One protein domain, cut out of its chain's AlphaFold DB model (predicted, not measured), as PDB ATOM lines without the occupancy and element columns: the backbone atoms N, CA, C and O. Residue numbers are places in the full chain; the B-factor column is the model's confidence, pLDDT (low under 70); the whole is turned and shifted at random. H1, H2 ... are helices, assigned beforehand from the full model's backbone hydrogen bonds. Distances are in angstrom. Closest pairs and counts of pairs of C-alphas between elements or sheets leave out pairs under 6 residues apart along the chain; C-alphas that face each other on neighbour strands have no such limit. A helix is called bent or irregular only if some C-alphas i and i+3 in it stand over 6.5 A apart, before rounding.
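AT A GLANCE: This is residues 50 to 132 of the 149 residues of an uncharacterized protein of Streptomyces alkaliterrae (UniProt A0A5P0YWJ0). A long helical hairpin, H3 folded back along H2, makes the body and the longest axis; at the end away from its turn, H1 stands off at about a right angle, giving the whole the outline of an L, and the short H4 continues past that end of the hairpin. Residues 50 to 59 of H1 stick out free, while the turn of residues 89 to 96 closes the other end of the hairpin. The printed part has 83 residues with four named helices, in the order H1, H2, H3, H4, and no named strand; the class is all helix. It is loose, with a radius of gyration of the C-alphas of 17.0 A, and flat, spanning 55 by 32 by 15 A.

IN THESE COORDINATES: The longest helix by residues is H3, residues 97 to 123, 36.6 A from first to last C-alpha, with a kink of 44 degrees near residue 105. H2, residues 65 to 88, is 36.4 A long and has a kink of 44 degrees near residue 73; its first C-alpha, Ala 65, is at (103.625, 21.598, -18.508). H1, residues 50 to 63, is 21.6 A long and begins with C-alpha 50 at (105.705, 24.166, -41.494). H4, residues 125 to 130, ends with C-alpha 130 at (102.726, 10.738, -11.394). H1 is irregular, with C-alphas 53 and 56 7.4 A apart; H2 and H3 are only just irregular, with C-alphas 70 and 73 7.0 A apart and C-alphas 102 and 105 6.9 A apart.

HOW THE PARTS SIT: H3 and H2 form a helical hairpin and touch, the closest C-alphas being those of Ala 75 and Val 112, 5.3 A apart. Their lines stand at a steep tilt of 40 degrees, opposite ways. H1 is close to H2 but not clearly touching, with C-alphas of Ser 61 and Ile 68 closest at 7.4 A, and is about perpendicular to it, at 89 degrees. H4 is close to H2 but not clearly touching, with C-alphas of Val 66 and Glu 127 closest at 7.5 A. H3 and H4 meet only through their link, and H1 and H3 are apart. In H4 every O i to N i+4 pair is within hydrogen-bond range; in H1 6 of 10 are, in H2 11 of 20 and in H3 19 of 23.

THE WHOLE: The two C-alphas farthest apart are those of Asp 95 and Lys 132, at 55.9 A. The body without residues 50 to 59 spans 56 by 16 by 14 A. The links H1 to H2 and H3 to H4 are tight, and H2 to H3 is short. The printed part has no cut; its mean pLDDT is 93.9, and no printed residue is under 70.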
ATOM      1  N   ARG A  50     104.529  23.502 -42.087       84.31
ATOM      2  CA  ARG A  50     105.705  24.166 -41.494       84.31
ATOM      3  C   ARG A  50     105.723  24.107 -39.964       84.31
ATOM      4  O   ARG A  50     106.792  24.318 -39.397       84.31
ATOM      5  N   LEU A  51     104.595  23.830 -39.298       84.31
ATOM      6  CA  LEU A  51     104.537  23.746 -37.834       84.31
ATOM      7  C   LEU A  51     105.161  22.449 -37.304       84.31
ATOM      8  O   LEU A  51     105.628  22.439 -36.169       84.31
ATOM      9  N   ALA A  52     105.279  21.399 -38.127       85.25
ATOM     10  CA  ALA A  52     105.910  20.128 -37.752       85.25
ATOM     11  C   ALA A  52     107.342  20.287 -37.202       85.25
ATOM     12  O   ALA A  52     107.790  19.491 -36.380       85.25
ATOM     13  N   ARG A  53     108.069  21.348 -37.588       87.12
ATOM     14  CA  ARG A  53     109.408  21.650 -37.041       87.12
ATOM     15  C   ARG A  53     109.409  21.899 -35.526       87.12
ATOM     16  O   ARG A  53     110.440  21.728 -34.885       87.12
ATOM     17  N   TYR A  54     108.275  22.327 -34.971       88.69
ATOM     18  CA  TYR A  54     108.114  22.651 -33.555       88.69
ATOM     19  C   TYR A  54     107.555  21.481 -32.743       88.69
ATOM     20  O   TYR A  54     107.449  21.597 -31.527       88.69
ATOM     21  N   ASP A  55     107.265  20.342 -33.378       88.44
ATOM     22  CA  ASP A  55     106.644  19.177 -32.741       88.44
ATOM     23  C   ASP A  55     107.430  18.688 -31.516       88.44
ATOM     24  O   ASP A  55     106.856  18.407 -30.468       88.44
ATOM     25  N   LYS A  56     108.768  18.708 -31.587       88.88
ATOM     26  CA  LYS A  56     109.641  18.351 -30.456       88.88
ATOM     27  C   LYS A  56     109.511  19.312 -29.276       88.88
ATOM     28  O   LYS A  56     109.490  18.860 -28.135       88.88
ATOM     29  N   ILE A  57     109.458  20.616 -29.553       90.50
ATOM     30  CA  ILE A  57     109.356  21.661 -28.526       90.50
ATOM     31  C   ILE A  57     107.974  21.592 -27.886       90.50
ATOM     32  O   ILE A  57     107.872  21.540 -26.670       90.50
ATOM     33  N   VAL A  58     106.918  21.496 -28.698       89.75
ATOM     34  CA  VAL A  58     105.541  21.361 -28.210       89.75
ATOM     35  C   VAL A  58     105.370  20.077 -27.397       89.75
ATOM     36  O   VAL A  58     104.785  20.120 -26.319       89.75
ATOM     37  N   THR A  59     105.930  18.952 -27.853       90.06
ATOM     38  CA  THR A  59     105.900  17.681 -27.113       90.06
ATOM     39  C   THR A  59     106.590  17.813 -25.759       90.06
ATOM     40  O   THR A  59     106.013  17.411 -24.749       90.06
ATOM     41  N   LEU A  60     107.790  18.403 -25.729       92.31
ATOM     42  CA  LEU A  60     108.525  18.649 -24.492       92.31
ATOM     43  C   LEU A  60     107.700  19.524 -23.546       92.31
ATOM     44  O   LEU A  60     107.438  19.103 -22.422       92.31
ATOM     45  N   SER A  61     107.231  20.682 -24.016       92.19
ATOM     46  CA  SER A  61     106.450  21.620 -23.212       92.19
ATOM     47  C   SER A  61     105.172  20.989 -22.669       92.19
ATOM     48  O   SER A  61     104.882  21.134 -21.490       92.19
ATOM     49  N   ASN A  62     104.438  20.230 -23.485       91.31
ATOM     50  CA  ASN A  62     103.210  19.565 -23.052       91.31
ATOM     51  C   ASN A  62     103.484  18.465 -22.015       91.31
ATOM     52  O   ASN A  62     102.761  18.322 -21.037       91.31
ATOM     53  N   SER A  63     104.555  17.693 -22.206       91.56
ATOM     54  CA  SER A  63     104.951  16.644 -21.259       91.56
ATOM     55  C   SER A  63     105.566  17.167 -19.958       91.56
ATOM     56  O   SER A  63     105.775  16.381 -19.035       91.56
ATOM     57  N   ARG A  64     105.909  18.458 -19.916       95.06
ATOM     58  CA  ARG A  64     106.528  19.142 -18.776       95.06
ATOM     59  C   ARG A  64     105.744  20.384 -18.374       95.06
ATOM     60  O   ARG A  64     106.319  21.337 -17.854       95.06
ATOM     61  N   ALA A  65     104.444  20.405 -18.660       94.81
ATOM     62  CA  ALA A  65     103.625  21.598 -18.508       94.81
ATOM     63  C   ALA A  65     103.536  22.028 -17.040       94.81
ATOM     64  O   ALA A  65     103.659  23.214 -16.743       94.81
ATOM     65  N   VAL A  66     103.385  21.068 -16.121       95.44
ATOM     66  CA  VAL A  66     103.286  21.357 -14.684       95.44
ATOM     67  C   VAL A  66     104.626  21.848 -14.147       95.44
ATOM     68  O   VAL A  66     104.663  22.837 -13.422       95.44
ATOM     69  N   THR A  67     105.733  21.217 -14.541       96.12
ATOM     70  CA  THR A  67     107.077  21.659 -14.151       96.12
ATOM     71  C   THR A  67     107.346  23.064 -14.675       96.12
ATOM     72  O   THR A  67     107.766  23.935 -13.923       96.12
ATOM     73  N   ILE A  68     107.060  23.329 -15.948       96.31
ATOM     74  CA  ILE A  68     107.252  24.664 -16.519       96.31
ATOM     75  C   ILE A  68     106.415  25.696 -15.758       96.31
ATOM     76  O   ILE A  68     106.943  26.723 -15.339       96.31
ATOM     77  N   TYR A  69     105.136  25.407 -15.518       95.19
ATOM     78  CA  TYR A  69     104.238  26.310 -14.807       95.19
ATOM     79  C   TYR A  69     104.699  26.599 -13.376       95.19
ATOM     80  O   TYR A  69     104.759  27.757 -12.983       95.19
ATOM     81  N   LEU A  70     105.075  25.581 -12.603       95.56
ATOM     82  CA  LEU A  70     105.462  25.784 -11.205       95.56
ATOM     83  C   LEU A  70     106.839  26.436 -11.055       95.56
ATOM     84  O   LEU A  70     107.059  27.205 -10.124       95.56
ATOM     85  N   TRP A  71     107.777  26.130 -11.953       97.12
ATOM     86  CA  TRP A  71     109.176  26.504 -11.761       97.12
ATOM     87  C   TRP A  71     109.613  27.738 -12.552       97.12
ATOM     88  O   TRP A  71     110.685  28.264 -12.267       97.12
ATOM     89  N   HIS A  72     108.823  28.245 -13.508       96.00
ATOM     90  CA  HIS A  72     109.220  29.440 -14.268       96.00
ATOM     91  C   HIS A  72     109.373  30.692 -13.387       96.00
ATOM     92  O   HIS A  72     110.334  31.436 -13.565       96.00
ATOM     93  N   GLU A  73     108.485  30.907 -12.411       95.94
ATOM     94  CA  GLU A  73     108.583  32.042 -11.486       95.94
ATOM     95  C   GLU A  73     109.799  31.894 -10.562       95.94
ATOM     96  O   GLU A  73     110.560  32.838 -10.367       95.94
ATOM     97  N   MET A  74     110.070  30.676 -10.086       97.12
ATOM     98  CA  MET A  74     111.288  30.386  -9.324       97.12
ATOM     99  C   MET A  74     112.555  30.603 -10.163       97.12
ATOM    100  O   MET A  74     113.548  31.101  -9.643       97.12
ATOM    101  N   ALA A  75     112.534  30.276 -11.461       97.38
ATOM    102  CA  ALA A  75     113.635  30.563 -12.380       97.38
ATOM    103  C   ALA A  75     113.840  32.075 -12.581       97.38
ATOM    104  O   ALA A  75     114.981  32.533 -12.614       97.38
ATOM    105  N   LEU A  76     112.754  32.855 -12.659       96.19
ATOM    106  CA  LEU A  76     112.811  34.321 -12.684       96.19
ATOM    107  C   LEU A  76     113.438  34.871 -11.400       96.19
ATOM    108  O   LEU A  76     114.400  35.629 -11.475       96.19
ATOM    109  N   VAL A  77     112.969  34.444 -10.226       97.06
ATOM    110  CA  VAL A  77     113.531  34.881  -8.938       97.06
ATOM    111  C   VAL A  77     114.998  34.464  -8.805       97.06
ATOM    112  O   VAL A  77     115.827  35.268  -8.392       97.06
ATOM    113  N   ALA A  78     115.355  33.246  -9.219       97.50
ATOM    114  CA  ALA A  78     116.731  32.753  -9.191       97.50
ATOM    115  C   ALA A  78     117.670  33.509 -10.144       97.50
ATOM    116  O   ALA A  78     118.878  33.523  -9.918       97.50
ATOM    117  N   SER A  79     117.145  34.160 -11.185       97.44
ATOM    118  CA  SER A  79     117.962  34.989 -12.075       97.44
ATOM    119  C   SER A  79     118.526  36.234 -11.375       97.44
ATOM    120  O   SER A  79     119.622  36.663 -11.723       97.44
ATOM    121  N   ILE A  80     117.851  36.748 -10.335       96.56
ATOM    122  CA  ILE A  80     118.281  37.926  -9.561       96.56
ATOM    123  C   ILE A  80     119.653  37.695  -8.903       96.56
ATOM    124  O   ILE A  80     120.610  38.361  -9.293       96.56
ATOM    125  N   PRO A  81     119.840  36.717  -7.989       97.19
ATOM    126  CA  PRO A  81     121.141  36.499  -7.351       97.19
ATOM    127  C   PRO A  81     122.243  36.060  -8.330       97.19
ATOM    128  O   PRO A  81     123.422  36.139  -7.989       97.19
ATOM    129  N   LEU A  82     121.886  35.596  -9.533       97.12
ATOM    130  CA  LEU A  82     122.842  35.253 -10.588       97.12
ATOM    131  C   LEU A  82     123.307  36.476 -11.391       97.12
ATOM    132  O   LEU A  82     124.446  36.489 -11.854       97.12
ATOM    133  N   LEU A  83     122.454  37.491 -11.552       96.69
ATOM    134  CA  LEU A  83     122.758  38.717 -12.296       96.69
ATOM    135  C   LEU A  83     123.239  39.857 -11.398       96.69
ATOM    136  O   LEU A  83     124.049  40.668 -11.837       96.69
ATOM    137  N   ASP A  84     122.828  39.894 -10.133       95.44
ATOM    138  CA  ASP A  84     123.248  40.912  -9.166       95.44
ATOM    139  C   ASP A  84     124.772  41.097  -9.040       95.44
ATOM    140  O   ASP A  84     125.221  42.237  -8.882       95.44
ATOM    141  N   PRO A  85     125.616  40.050  -9.149       96.12
ATOM    142  CA  PRO A  85     127.066  40.219  -9.160       96.12
ATOM    143  C   PRO A  85     127.595  41.136 -10.273       96.12
ATOM    144  O   PRO A  85     128.674  41.702 -10.102       96.12
ATOM    145  N   LEU A  86     126.854  41.335 -11.373       94.62
ATOM    146  CA  LEU A  86     127.245  42.250 -12.452       94.62
ATOM    147  C   LEU A  86     127.392  43.697 -11.958       94.62
ATOM    148  O   LEU A  86     128.277  44.410 -12.425       94.62
ATOM    149  N   TRP A  87     126.613  44.104 -10.953       94.06
ATOM    150  CA  TRP A  87     126.719  45.428 -10.328       94.06
ATOM    151  C   TRP A  87     128.027  45.639  -9.560       94.06
ATOM    152  O   TRP A  87     128.422  46.776  -9.313       94.06
ATOM    153  N   LYS A  88     128.709  44.554  -9.174       93.38
ATOM    154  CA  LYS A  88     129.965  44.595  -8.407       93.38
ATOM    155  C   LYS A  88     131.208  44.636  -9.297       93.38
ATOM    156  O   LYS A  88     132.319  44.705  -8.773       93.38
ATOM    157  N   ILE A  89     131.049  44.558 -10.620       93.31
ATOM    158  CA  ILE A  89     132.172  44.616 -11.560       93.31
ATOM    159  C   ILE A  89     132.770  46.036 -11.533       93.31
ATOM    160  O   ILE A  89     132.031  47.010 -11.706       93.31
ATOM    161  N   PRO A  90     134.097  46.188 -11.339       91.31
ATOM    162  CA  PRO A  90     134.745  47.497 -11.378       91.31
ATOM    163  C   PRO A  90     134.458  48.230 -12.698       91.31
ATOM    164  O   PRO A  90     134.649  47.661 -13.771       91.31
ATOM    165  N   GLY A  91     134.002  49.483 -12.620       87.06
ATOM    166  CA  GLY A  91     133.657  50.311 -13.785       87.06
ATOM    167  C   GLY A  91     132.203  50.199 -14.259       87.06
ATOM    168  O   GLY A  91     131.797  50.957 -15.137       87.06
ATOM    169  N   VAL A  92     131.395  49.303 -13.679       89.19
ATOM    170  CA  VAL A  92     129.948  49.264 -13.948       89.19
ATOM    171  C   VAL A  92     129.224  50.357 -13.178       89.19
ATOM    172  O   VAL A  92     128.480  51.137 -13.763       89.19
ATOM    173  N   TRP A  93     129.459  50.441 -11.871       87.50
ATOM    174  CA  TRP A  93     128.924  51.518 -11.052       87.50
ATOM    175  C   TRP A  93     129.989  52.604 -10.840       87.50
ATOM    176  O   TRP A  93     131.096  52.260 -10.414       87.50
ATOM    177  N   PRO A  94     129.686  53.897 -11.062       85.62
ATOM    178  CA  PRO A  94     128.438  54.461 -11.600       85.62
ATOM    179  C   PRO A  94     128.410  54.559 -13.141       85.62
ATOM    180  O   PRO A  94     127.340  54.731 -13.715       85.62
ATOM    181  N   ASP A  95     129.563  54.438 -13.805       91.31
ATOM    182  CA  ASP A  95     129.772  54.878 -15.195       91.31
ATOM    183  C   ASP A  95     128.910  54.157 -16.249       91.31
ATOM    184  O   ASP A  95     128.595  54.731 -17.288       91.31
ATOM    185  N   HIS A  96     128.508  52.909 -15.992       91.56
ATOM    186  CA  HIS A  96     127.691  52.089 -16.897       91.56
ATOM    187  C   HIS A  96     126.406  51.573 -16.228       91.56
ATOM    188  O   HIS A  96     125.812  50.591 -16.688       91.56
ATOM    189  N   ALA A  97     125.953  52.224 -15.153       91.75
ATOM    190  CA  ALA A  97     124.767  51.806 -14.411       91.75
ATOM    191  C   ALA A  97     123.499  51.822 -15.283       91.75
ATOM    192  O   ALA A  97     122.700  50.885 -15.227       91.75
ATOM    193  N   ASP A  98     123.344  52.822 -16.154       93.81
ATOM    194  CA  ASP A  98     122.190  52.935 -17.058       93.81
ATOM    195  C   ASP A  98     122.157  51.809 -18.103       93.81
ATOM    196  O   ASP A  98     121.095  51.257 -18.419       93.81
ATOM    197  N   LEU A  99     123.337  51.423 -18.607       94.12
ATOM    198  CA  LEU A  99     123.482  50.315 -19.548       94.12
ATOM    199  C   LEU A  99     123.076  49.001 -18.883       94.12
ATOM    200  O   LEU A  99     122.280  48.250 -19.449       94.12
ATOM    201  N   LEU A 100     123.591  48.729 -17.678       94.50
ATOM    202  CA  LEU A 100     123.245  47.507 -16.962       94.50
ATOM    203  C   LEU A 100     121.763  47.491 -16.570       94.50
ATOM    204  O   LEU A 100     121.120  46.464 -16.757       94.50
ATOM    205  N   THR A 101     121.194  48.621 -16.138       95.31
ATOM    206  CA  THR A 101     119.751  48.756 -15.846       95.31
ATOM    207  C   THR A 101     118.899  48.380 -17.059       95.31
ATOM    208  O   THR A 101     117.957  47.601 -16.944       95.31
ATOM    209  N   SER A 102     119.263  48.883 -18.240       95.75
ATOM    210  CA  SER A 102     118.541  48.610 -19.490       95.75
ATOM    211  C   SER A 102     118.689  47.156 -19.953       95.75
ATOM    212  O   SER A 102     117.761  46.578 -20.519       95.75
ATOM    213  N   LEU A 103     119.855  46.546 -19.715       95.69
ATOM    214  CA  LEU A 103     120.128  45.150 -20.061       95.69
ATOM    215  C   LEU A 103     119.590  44.152 -19.029       95.69
ATOM    216  O   LEU A 103     119.456  42.974 -19.350       95.69
ATOM    217  N   TYR A 104     119.250  44.586 -17.816       95.62
ATOM    218  CA  TYR A 104     118.855  43.682 -16.738       95.62
ATOM    219  C   TYR A 104     117.595  42.858 -17.086       95.62
ATOM    220  O   TYR A 104     117.677  41.627 -17.026       95.62
ATOM    221  N   PRO A 105     116.470  43.443 -17.562       96.00
ATOM    222  CA  PRO A 105     115.298  42.656 -17.963       96.00
ATOM    223  C   PRO A 105     115.550  41.640 -19.096       96.00
ATOM    224  O   PRO A 105     115.157  40.479 -18.939       96.00
ATOM    225  N   PRO A 106     116.206  41.986 -20.229       96.88
ATOM    226  CA  PRO A 106     116.488  40.992 -21.261       96.88
ATOM    227  C   PRO A 106     117.494  39.928 -20.798       96.88
ATOM    228  O   PRO A 106     117.364  38.773 -21.203       96.88
ATOM    229  N   LEU A 107     118.450  40.263 -19.921       97.06
ATOM    230  CA  LEU A 107     119.345  39.269 -19.319       97.06
ATOM    231  C   LEU A 107     118.576  38.286 -18.429       97.06
ATOM    232  O   LEU A 107     118.776  37.080 -18.573       97.06
ATOM    233  N   MET A 108     117.662  38.767 -17.576       97.56
ATOM    234  CA  MET A 108     116.775  37.899 -16.789       97.56
ATOM    235  C   MET A 108     115.971  36.975 -17.705       97.56
ATOM    236  O   MET A 108     115.989  35.759 -17.525       97.56
ATOM    237  N   PHE A 109     115.323  37.531 -18.735       96.44
ATOM    238  CA  PHE A 109     114.536  36.753 -19.694       96.44
ATOM    239  C   PHE A 109     115.362  35.649 -20.368       96.44
ATOM    240  O   PHE A 109     114.905  34.509 -20.469       96.44
ATOM    241  N   LEU A 110     116.585  35.956 -20.808       97.31
ATOM    242  CA  LEU A 110     117.479  34.970 -21.418       97.31
ATOM    243  C   LEU A 110     117.932  33.902 -20.416       97.31
ATOM    244  O   LEU A 110     118.003  32.729 -20.781       97.31
ATOM    245  N   LEU A 111     118.202  34.286 -19.166       97.62
ATOM    246  CA  LEU A 111     118.683  33.391 -18.112       97.62
ATOM    247  C   LEU A 111     117.600  32.436 -17.585       97.62
ATOM    248  O   LEU A 111     117.915  31.328 -17.149       97.62
ATOM    249  N   VAL A 112     116.320  32.802 -17.682       97.69
ATOM    250  CA  VAL A 112     115.201  31.931 -17.286       97.69
ATOM    251  C   VAL A 112     115.179  30.623 -18.072       97.69
ATOM    252  O   VAL A 112     114.926  29.573 -17.491       97.69
ATOM    253  N   TRP A 113     115.464  30.639 -19.373       96.25
ATOM    254  CA  TRP A 113     115.394  29.439 -20.217       96.25
ATOM    255  C   TRP A 113     116.356  28.313 -19.805       96.25
ATOM    256  O   TRP A 113     115.892  27.178 -19.655       96.25
ATOM    257  N   PRO A 114     117.668  28.552 -19.596       97.50
ATOM    258  CA  PRO A 114     118.568  27.513 -19.104       97.50
ATOM    259  C   PRO A 114     118.237  27.082 -17.670       97.50
ATOM    260  O   PRO A 114     118.337  25.894 -17.371       97.50
ATOM    261  N   LEU A 115     117.782  27.993 -16.799       97.69
ATOM    262  CA  LEU A 115     117.311  27.628 -15.457       97.69
ATOM    263  C   LEU A 115     116.081  26.716 -15.518       97.69
ATOM    264  O   LEU A 115     116.006  25.709 -14.820       97.69
ATOM    265  N   LEU A 116     115.138  27.012 -16.408       96.88
ATOM    266  CA  LEU A 116     113.963  26.182 -16.630       96.88
ATOM    267  C   LEU A 116     114.341  24.814 -17.207       96.88
ATOM    268  O   LEU A 116     113.800  23.796 -16.780       96.88
ATOM    269  N   ALA A 117     115.306  24.765 -18.129       96.31
ATOM    270  CA  ALA A 117     115.853  23.507 -18.629       96.31
ATOM    271  C   ALA A 117     116.493  22.679 -17.501       96.31
ATOM    272  O   ALA A 117     116.290  21.464 -17.447       96.31
ATOM    273  N   LEU A 118     117.201  23.327 -16.568       97.00
ATOM    274  CA  LEU A 118     117.746  22.678 -15.377       97.00
ATOM    275  C   LEU A 118     116.630  22.096 -14.498       97.00
ATOM    276  O   LEU A 118     116.718  20.930 -14.118       97.00
ATOM    277  N   PHE A 119     115.554  22.846 -14.239       96.50
ATOM    278  CA  PHE A 119     114.391  22.333 -13.506       96.50
ATOM    279  C   PHE A 119     113.724  21.149 -14.220       96.50
ATOM    280  O   PHE A 119     113.419  20.140 -13.586       96.50
ATOM    281  N   ILE A 120     113.563  21.206 -15.544       95.69
ATOM    282  CA  ILE A 120     113.009  20.089 -16.328       95.69
ATOM    283  C   ILE A 120     113.837  18.812 -16.132       95.69
ATOM    284  O   ILE A 120     113.264  17.741 -15.925       95.69
ATOM    285  N   VAL A 121     115.167  18.909 -16.159       95.75
ATOM    286  CA  VAL A 121     116.046  17.749 -15.949       95.75
ATOM    287  C   VAL A 121     116.022  17.286 -14.489       95.75
ATOM    288  O   VAL A 121     115.955  16.085 -14.233       95.75
ATOM    289  N   ALA A 122     116.047  18.216 -13.531       95.19
ATOM    290  CA  ALA A 122     116.155  17.913 -12.106       95.19
ATOM    291  C   ALA A 122     114.875  17.303 -11.514       95.19
ATOM    292  O   ALA A 122     114.953  16.348 -10.737       95.19
ATOM    293  N   VAL A 123     113.705  17.838 -11.873       95.38
ATOM    294  CA  VAL A 123     112.417  17.475 -11.252       95.38
ATOM    295  C   VAL A 123     111.333  17.077 -12.251       95.38
ATOM    296  O   VAL A 123     110.341  16.472 -11.854       95.38
ATOM    297  N   GLY A 124     111.517  17.317 -13.552       92.94
ATOM    298  CA  GLY A 124     110.490  17.030 -14.563       92.94
ATOM    299  C   GLY A 124     110.147  15.545 -14.725       92.94
ATOM    300  O   GLY A 124     109.081  15.201 -15.230       92.94
ATOM    301  N   TRP A 125     111.008  14.640 -14.256       93.69
ATOM    302  CA  TRP A 125     110.719  13.205 -14.199       93.69
ATOM    303  C   TRP A 125     109.575  12.858 -13.229       93.69
ATOM    304  O   TRP A 125     108.940  11.814 -13.396       93.69
ATOM    305  N   ALA A 126     109.281  13.719 -12.246       93.38
ATOM    306  CA  ALA A 126     108.194  13.510 -11.293       93.38
ATOM    307  C   ALA A 126     106.822  13.470 -11.988       93.38
ATOM    308  O   ALA A 126     105.958  12.688 -11.590       93.38
ATOM    309  N   GLU A 127     106.638  14.230 -13.075       93.44
ATOM    310  CA  GLU A 127     105.420  14.178 -13.895       93.44
ATOM    311  C   GLU A 127     105.231  12.804 -14.555       93.44
ATOM    312  O   GLU A 127     104.114  12.286 -14.613       93.44
ATOM    313  N   ASP A 128     106.317  12.166 -15.006       92.44
ATOM    314  CA  ASP A 128     106.237  10.825 -15.591       92.44
ATOM    315  C   ASP A 128     105.858   9.784 -14.534       92.44
ATOM    316  O   ASP A 128     105.046   8.898 -14.810       92.44
ATOM    317  N   VAL A 129     106.404   9.905 -13.322       92.44
ATOM    318  CA  VAL A 129     106.071   9.026 -12.190       92.44
ATOM    319  C   VAL A 129     104.608   9.196 -11.787       92.44
ATOM    320  O   VAL A 129     103.893   8.198 -11.672       92.44
ATOM    321  N   ALA A 130     104.131  10.438 -11.663       91.88
ATOM    322  CA  ALA A 130     102.726  10.738 -11.394       91.88
ATOM    323  C   ALA A 130     101.797  10.163 -12.483       91.88
ATOM    324  O   ALA A 130     100.721   9.647 -12.183       91.88
ATOM    325  N   ALA A 131     102.247  10.165 -13.741       91.12
ATOM    326  CA  ALA A 131     101.533   9.587 -14.876       91.12
ATOM    327  C   ALA A 131     101.723   8.063 -15.052       91.12
ATOM    328  O   ALA A 131     101.248   7.512 -16.048       91.12
ATOM    329  N   LYS A 132     102.415   7.370 -14.132       92.69
ATOM    330  CA  LYS A 132     102.752   5.931 -14.212       92.69
ATOM    331  C   LYS A 132     103.514   5.546 -15.494       92.69
ATOM    332  O   LYS A 132     103.332   4.460 -16.047       92.69
TER     333      LYS A 132